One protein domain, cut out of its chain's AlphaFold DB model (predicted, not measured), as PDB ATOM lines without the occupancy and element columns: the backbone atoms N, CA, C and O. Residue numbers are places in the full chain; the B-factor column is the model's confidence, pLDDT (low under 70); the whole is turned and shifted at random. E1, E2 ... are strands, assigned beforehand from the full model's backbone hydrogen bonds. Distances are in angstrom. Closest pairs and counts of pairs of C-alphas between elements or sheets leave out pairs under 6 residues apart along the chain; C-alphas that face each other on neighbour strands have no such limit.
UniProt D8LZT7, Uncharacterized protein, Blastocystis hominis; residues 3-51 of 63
ATOM      1  N   ARG A   3     134.522 234.069 285.250       79.31
ATOM      2  CA  ARG A   3     135.961 234.272 285.020       79.31
ATOM      3  C   ARG A   3     136.579 235.090 286.152       79.31
ATOM      4  O   ARG A   3     135.965 236.037 286.624       79.31
ATOM      5  N   ASN A   4     137.802 234.742 286.539       77.06
ATOM      6  CA  ASN A   4     138.641 235.536 287.438       77.06
ATOM      7  C   ASN A   4     140.028 235.683 286.788       77.06
ATOM      8  O   ASN A   4     140.640 234.674 286.432       77.06
ATOM      9  N   GLN A   5     140.493 236.918 286.565       75.94
ATOM     10  CA  GLN A   5     141.783 237.219 285.914       75.94
ATOM     11  C   GLN A   5     142.021 236.445 284.598       75.94
ATOM     12  O   GLN A   5     143.088 235.885 284.356       75.94
ATOM     13  N   GLY A   6     140.993 236.348 283.749       74.88
ATOM     14  CA  GLY A   6     141.074 235.661 282.454       74.88
ATOM     15  C   GLY A   6     140.987 234.129 282.506       74.88
ATOM     16  O   GLY A   6     140.916 233.497 281.454       74.88
ATOM     17  N   LYS A   7     140.922 233.511 283.694       76.44
ATOM     18  CA  LYS A   7     140.740 232.058 283.850       76.44
ATOM     19  C   LYS A   7     139.281 231.711 284.132       76.44
ATOM     20  O   LYS A   7     138.627 232.353 284.954       76.44
ATOM     21  N   ILE A   8     138.775 230.672 283.465       77.31
ATOM     22  CA  ILE A   8     137.430 230.136 283.713       77.31
ATOM     23  C   ILE A   8     137.468 229.355 285.025       77.31
ATOM     24  O   ILE A   8     138.112 228.314 285.104       77.31
ATOM     25  N   VAL A   9     136.772 229.861 286.039       77.62
ATOM     26  CA  VAL A   9     136.719 229.258 287.383       77.62
ATOM     27  C   VAL A   9     135.443 228.451 287.612       77.62
ATOM     28  O   VAL A   9     135.440 227.550 288.442       77.62
ATOM     29  N   PHE A  10     134.371 228.718 286.858       75.00
ATOM     30  CA  PHE A  10     133.130 227.952 286.973       75.00
ATOM     31  C   PHE A  10     132.335 227.909 285.660       75.00
ATOM     32  O   PHE A  10     132.082 228.943 285.024       75.00
ATOM     33  N   LYS A  11     131.893 226.703 285.288       70.56
ATOM     34  CA  LYS A  11     130.944 226.439 284.198       70.56
ATOM     35  C   LYS A  11     129.705 225.755 284.780       70.56
ATOM     36  O   LYS A  11     129.741 224.568 285.075       70.56
ATOM     37  N   GLY A  12     128.631 226.521 284.941       69.88
ATOM     38  CA  GLY A  12     127.310 226.028 285.330       69.88
ATOM     39  C   GLY A  12     126.295 226.275 284.220       69.88
ATOM     40  O   GLY A  12     126.488 227.168 283.394       69.88
ATOM     41  N   THR A  13     125.237 225.469 284.201       63.47
ATOM     42  CA  THR A  13     124.240 225.414 283.122       63.47
ATOM     43  C   THR A  13     122.949 226.178 283.413       63.47
ATOM     44  O   THR A  13     122.126 226.296 282.515       63.47
ATOM     45  N   GLY A  14     122.749 226.718 284.622       64.88
ATOM     46  CA  GLY A  14     121.507 227.420 284.950       64.88
ATOM     47  C   GLY A  14     121.609 228.389 286.123       64.88
ATOM     48  O   GLY A  14     122.281 228.124 287.125       64.88
ATOM     49  N   PHE A  15     120.900 229.508 285.981       71.25
ATOM     50  CA  PHE A  15     120.513 230.357 287.102       71.25
ATOM     51  C   PHE A  15     119.425 229.648 287.899       71.25
ATOM     52  O   PHE A  15     118.550 229.003 287.330       71.25
ATOM     53  N   ASN A  16     119.515 229.741 289.219       76.31
ATOM     54  CA  ASN A  16     118.486 229.240 290.116       76.31
ATOM     55  C   ASN A  16     117.368 230.277 290.270       76.31
ATOM     56  O   ASN A  16     116.205 229.901 290.249       76.31
ATOM     57  N   SER A  17     117.722 231.558 290.405       82.19
ATOM     58  CA  SER A  17     116.771 232.671 290.474       82.19
ATOM     59  C   SER A  17     117.476 234.011 290.260       82.19
ATOM     60  O   SER A  17     118.677 234.154 290.534       82.19
ATOM     61  N   ILE A  18     116.716 234.995 289.775       86.75
ATOM     62  CA  ILE A  18     117.094 236.410 289.756       86.75
ATOM     63  C   ILE A  18     116.080 237.147 290.629       86.75
ATOM     64  O   ILE A  18     114.871 236.940 290.525       86.75
ATOM     65  N   ARG A  19     116.567 237.996 291.530       87.38
ATOM     66  CA  ARG A  19     115.737 238.739 292.473       87.38
ATOM     67  C   ARG A  19     116.055 240.220 292.397       87.38
ATOM     68  O   ARG A  19     117.204 240.620 292.549       87.38
ATOM     69  N   HIS A  20     115.026 241.039 292.236       88.69
ATOM     70  CA  HIS A  20     115.124 242.482 292.381       88.69
ATOM     71  C   HIS A  20     114.495 242.865 293.727       88.69
ATOM     72  O   HIS A  20     113.281 242.764 293.930       88.69
ATOM     73  N   PHE A  21     115.339 243.248 294.687       84.69
ATOM     74  CA  PHE A  21     114.964 243.450 296.089       84.69
ATOM     75  C   PHE A  21     114.278 242.215 296.698       84.69
ATOM     76  O   PHE A  21     114.922 241.207 296.983       84.69
ATOM     77  N   LYS A  22     112.961 242.285 296.919       86.69
ATOM     78  CA  LYS A  22     112.157 241.203 297.501       86.69
ATOM     79  C   LYS A  22     111.428 240.374 296.447       86.69
ATOM     80  O   LYS A  22     110.954 239.291 296.788       86.69
ATOM     81  N   ASN A  23     111.395 240.823 295.198       87.88
ATOM     82  CA  ASN A  23     110.616 240.199 294.136       87.88
ATOM     83  C   ASN A  23     111.507 239.321 293.263       87.88
ATOM     84  O   ASN A  23     112.585 239.743 292.849       87.88
ATOM     85  N   GLU A  24     111.056 238.101 293.003       89.25
ATOM     86  CA  GLU A  24     111.662 237.234 291.998       89.25
ATOM     87  C   GLU A  24     111.253 237.728 290.609       89.25
ATOM     88  O   GLU A  24     110.097 238.099 290.397       89.25
ATOM     89  N   VAL A  25     112.217 237.817 289.697       88.56
ATOM     90  CA  VAL A  25     112.029 238.371 288.353       88.56
ATOM     91  C   VAL A  25     112.677 237.455 287.324       88.56
ATOM     92  O   VAL A  25     113.698 236.830 287.595       88.56
ATOM     93  N   GLU A  26     112.102 237.398 286.127       84.62
ATOM     94  CA  GLU A  26     112.678 236.626 285.018       84.62
ATOM     95  C   GLU A  26     113.806 237.388 284.310       84.62
ATOM     96  O   GLU A  26     114.744 236.783 283.795       84.62
ATOM     97  N   SER A  27     113.744 238.722 284.304       81.56
ATOM     98  CA  SER A  27     114.743 239.588 283.683       81.56
ATOM     99  C   SER A  27     114.875 240.917 284.425       81.56
ATOM    100  O   SER A  27     113.979 241.348 285.156       81.56
ATOM    101  N   ILE A  28     116.025 241.569 284.254       86.44
ATOM    102  CA  ILE A  28     116.287 242.906 284.779       86.44
ATOM    103  C   ILE A  28     116.986 243.752 283.717       86.44
ATOM    104  O   ILE A  28     117.740 243.235 282.894       86.44
ATOM    105  N   GLU A  29     116.706 245.052 283.726       88.06
ATOM    106  CA  GLU A  29     117.360 246.016 282.843       88.06
ATOM    107  C   GLU A  29     118.817 246.257 283.252       88.06
ATOM    108  O   GLU A  29     119.180 246.156 284.429       88.06
ATOM    109  N   GLU A  30     119.639 246.617 282.270       86.75
ATOM    110  CA  GLU A  30     121.029 247.001 282.490       86.75
ATOM    111  C   GLU A  30     121.134 248.185 283.466       86.75
ATOM    112  O   GLU A  30     120.313 249.103 283.460       86.75
ATOM    113  N   GLY A  31     122.154 248.155 284.327       85.12
ATOM    114  CA  GLY A  31     122.413 249.217 285.303       85.12
ATOM    115  C   GLY A  31     121.543 249.165 286.562       85.12
ATOM    116  O   GLY A  31     121.666 250.047 287.410       85.12
ATOM    117  N   LYS A  32     120.686 248.147 286.720       87.25
ATOM    118  CA  LYS A  32     119.924 247.920 287.956       87.25
ATOM    119  C   LYS A  32     120.554 246.840 288.824       87.25
ATOM    120  O   LYS A  32     121.124 245.867 288.333       87.25
ATOM    121  N   GLU A  33     120.398 246.996 290.132       86.38
ATOM    122  CA  GLU A  33     120.851 245.999 291.095       86.38
ATOM    123  C   GLU A  33     119.941 244.766 291.081       86.38
ATOM    124  O   GLU A  33     118.715 244.857 291.172       86.38
ATOM    125  N   CYS A  34     120.555 243.588 291.017       88.12
ATOM    126  CA  CYS A  34     119.876 242.311 291.187       88.12
ATOM    127  C   CYS A  34     120.686 241.383 292.090       88.12
ATOM    128  O   CYS A  34     121.915 241.362 292.069       88.12
ATOM    129  N   GLY A  35     119.976 240.581 292.875       87.62
ATOM    130  CA  GLY A  35     120.521 239.380 293.484       87.62
ATOM    131  C   GLY A  35     120.389 238.219 292.507       87.62
ATOM    132  O   GLY A  35     119.324 238.012 291.930       87.62
ATOM    133  N   ILE A  36     121.454 237.446 292.337       87.38
ATOM    134  CA  ILE A  36     121.458 236.252 291.492       87.38
ATOM    135  C   ILE A  36     121.865 235.042 292.318       87.38
ATOM    136  O   ILE A  36     122.774 235.108 293.146       87.38
ATOM    137  N   GLN A  37     121.209 233.916 292.071       85.44
ATOM    138  CA  GLN A  37     121.617 232.636 292.623       85.44
ATOM    139  C   GLN A  37     121.981 231.701 291.479       85.44
ATOM    140  O   GLN A  37     121.190 231.487 290.563       85.44
ATOM    141  N   ILE A  38     123.182 231.130 291.522       84.06
ATOM    142  CA  ILE A  38     123.656 230.183 290.511       84.06
ATOM    143  C   ILE A  38     123.596 228.782 291.107       84.06
ATOM    144  O   ILE A  38     124.050 228.544 292.229       84.06
ATOM    145  N   LYS A  39     123.021 227.833 290.363       81.50
ATOM    146  CA  LYS A  39     122.887 226.460 290.848       81.50
ATOM    147  C   LYS A  39     124.267 225.846 291.095       81.50
ATOM    148  O   LYS A  39     125.093 225.779 290.186       81.50
ATOM    149  N   GLY A  40     124.497 225.380 292.322       81.00
ATOM    150  CA  GLY A  40     125.752 224.736 292.720       81.00
ATOM    151  C   GLY A  40     126.925 225.695 292.935       81.00
ATOM    152  O   GLY A  40     128.067 225.243 292.952       81.00
ATOM    153  N   PHE A  41     126.667 226.997 293.089       80.44
ATOM    154  CA  PHE A  41     127.718 227.987 293.276       80.44
ATOM    155  C   PHE A  41     127.319 229.065 294.289       80.44
ATOM    156  O   PHE A  41     126.275 229.702 294.161       80.44
ATOM    157  N   THR A  42     128.166 229.263 295.298       81.81
ATOM    158  CA  THR A  42     127.906 230.159 296.439       81.81
ATOM    159  C   THR A  42     129.096 231.044 296.821       81.81
ATOM    160  O   THR A  42     128.917 231.970 297.604       81.81
ATOM    161  N   ASP A  43     130.291 230.809 296.266       84.56
ATOM    162  CA  ASP A  43     131.512 231.573 296.577       84.56
ATOM    163  C   ASP A  43     131.720 232.726 295.577       84.56
ATOM    164  O   ASP A  43     132.543 232.645 294.658       84.56
ATOM    165  N   PHE A  44     130.923 233.788 295.722       82.56
ATOM    166  CA  PHE A  44     131.092 235.041 294.980       82.56
ATOM    167  C   PHE A  44     132.113 235.939 295.684       82.56
ATOM    168  O   PHE A  44     132.071 236.098 296.903       82.56
ATOM    169  N   LYS A  45     133.019 236.547 294.915       84.88
ATOM    170  CA  LYS A  45     134.010 237.513 295.401       84.88
ATOM    171  C   LYS A  45     133.887 238.820 294.631       84.88
ATOM    172  O   LYS A  45     133.520 238.831 293.456       84.88
ATOM    173  N   GLU A  46     134.208 239.923 295.294       84.81
ATOM    174  CA  GLU A  46     134.266 241.225 294.633       84.81
ATOM    175  C   GLU A  46     135.224 241.177 293.433       84.81
ATOM    176  O   GLU A  46     136.308 240.592 293.505       84.81
ATOM    177  N   GLY A  47     134.797 241.765 292.313       84.81
ATOM    178  CA  GLY A  47     135.523 241.725 291.040       84.81
ATOM    179  C   GLY A  47     135.178 240.541 290.128       84.81
ATOM    180  O   GLY A  47     135.721 240.451 289.027       84.81
ATOM    181  N   ASP A  48     134.274 239.648 290.538       82.50
ATOM    182  CA  ASP A  48     133.801 238.567 289.676       82.50
ATOM    183  C   ASP A  48     132.948 239.067 288.508       82.50
ATOM    184  O   ASP A  48     132.000 239.827 288.688       82.50
ATOM    185  N   VAL A  49     133.238 238.553 287.308       83.12
ATOM    186  CA  VAL A  49     132.436 238.795 286.103       83.12
ATOM    187  C   VAL A  49     131.694 237.519 285.719       83.12
ATOM    188  O   VAL A  49     132.291 236.442 285.565       83.12
ATOM    189  N   ILE A  50     130.375 237.644 285.568       81.00
ATOM    190  CA  ILE A  50     129.468 236.549 285.229       81.00
ATOM    191  C   ILE A  50     128.972 236.770 283.806       81.00
ATOM    192  O   ILE A  50     128.237 237.709 283.531       81.00
ATOM    193  N   GLU A  51     129.370 235.880 282.903       80.75
ATOM    194  CA  GLU A  51     128.951 235.903 281.501       80.75
ATOM    195  C   GLU A  51     127.879 234.841 281.259       80.75
ATOM    196  O   GLU A  51     128.078 233.654 281.557       80.75
TER     197      GLU A  51
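AT A GLANCE: This is residues 3 to 51 of the 63 residues of an uncharacterized protein of Blastocystis hominis (UniProt D8LZT7). With little regular structure, the domain is a small three-strand sheet towards one end, with a lone strand, E1, at the other end and a long unnamed stretch, residues 39 to 51, leading from E4 back towards E1's end. The printed part has 49 residues, with no named helix and four named strands, E1 to E4 along the chain; the sheet's order is E3, E2, E4, antiparallel. The class is all strand, with only 17 residues in named elements. It is only just loose, close to compact, with a radius of gyration of the C-alphas of 11.7 A and spans of 32 by 23 by 15 A.

IN THESE COORDINATES: E2, residues 15 to 20, is 14.3 A long; E3, residues 23 to 25, 6.2 A; E4, residues 35 to 38, 10.2 A, ending at C-alpha 38 (123.656, 230.183, 290.511). E1, residues 7 to 10, 9.2 A, begins at C-alpha 7 (140.740, 232.058, 283.850).

HOW THE PARTS SIT: E2 and E4 are antiparallel at 176 degrees, with N 19 and O 35 2.8 A apart. E2 and E3, a hairpin, stand at 127 degrees, with N 20 and O 23 2.8 A apart. E1 pairs with no named strand and is apart from E2, E3 and E4.

THE WHOLE: The C-alphas farthest apart, of Gly 6 and Lys 22, are 33.1 A apart. The printed part has no cut and no long link between named strands. Residues 12 to 14 have pLDDT under 70.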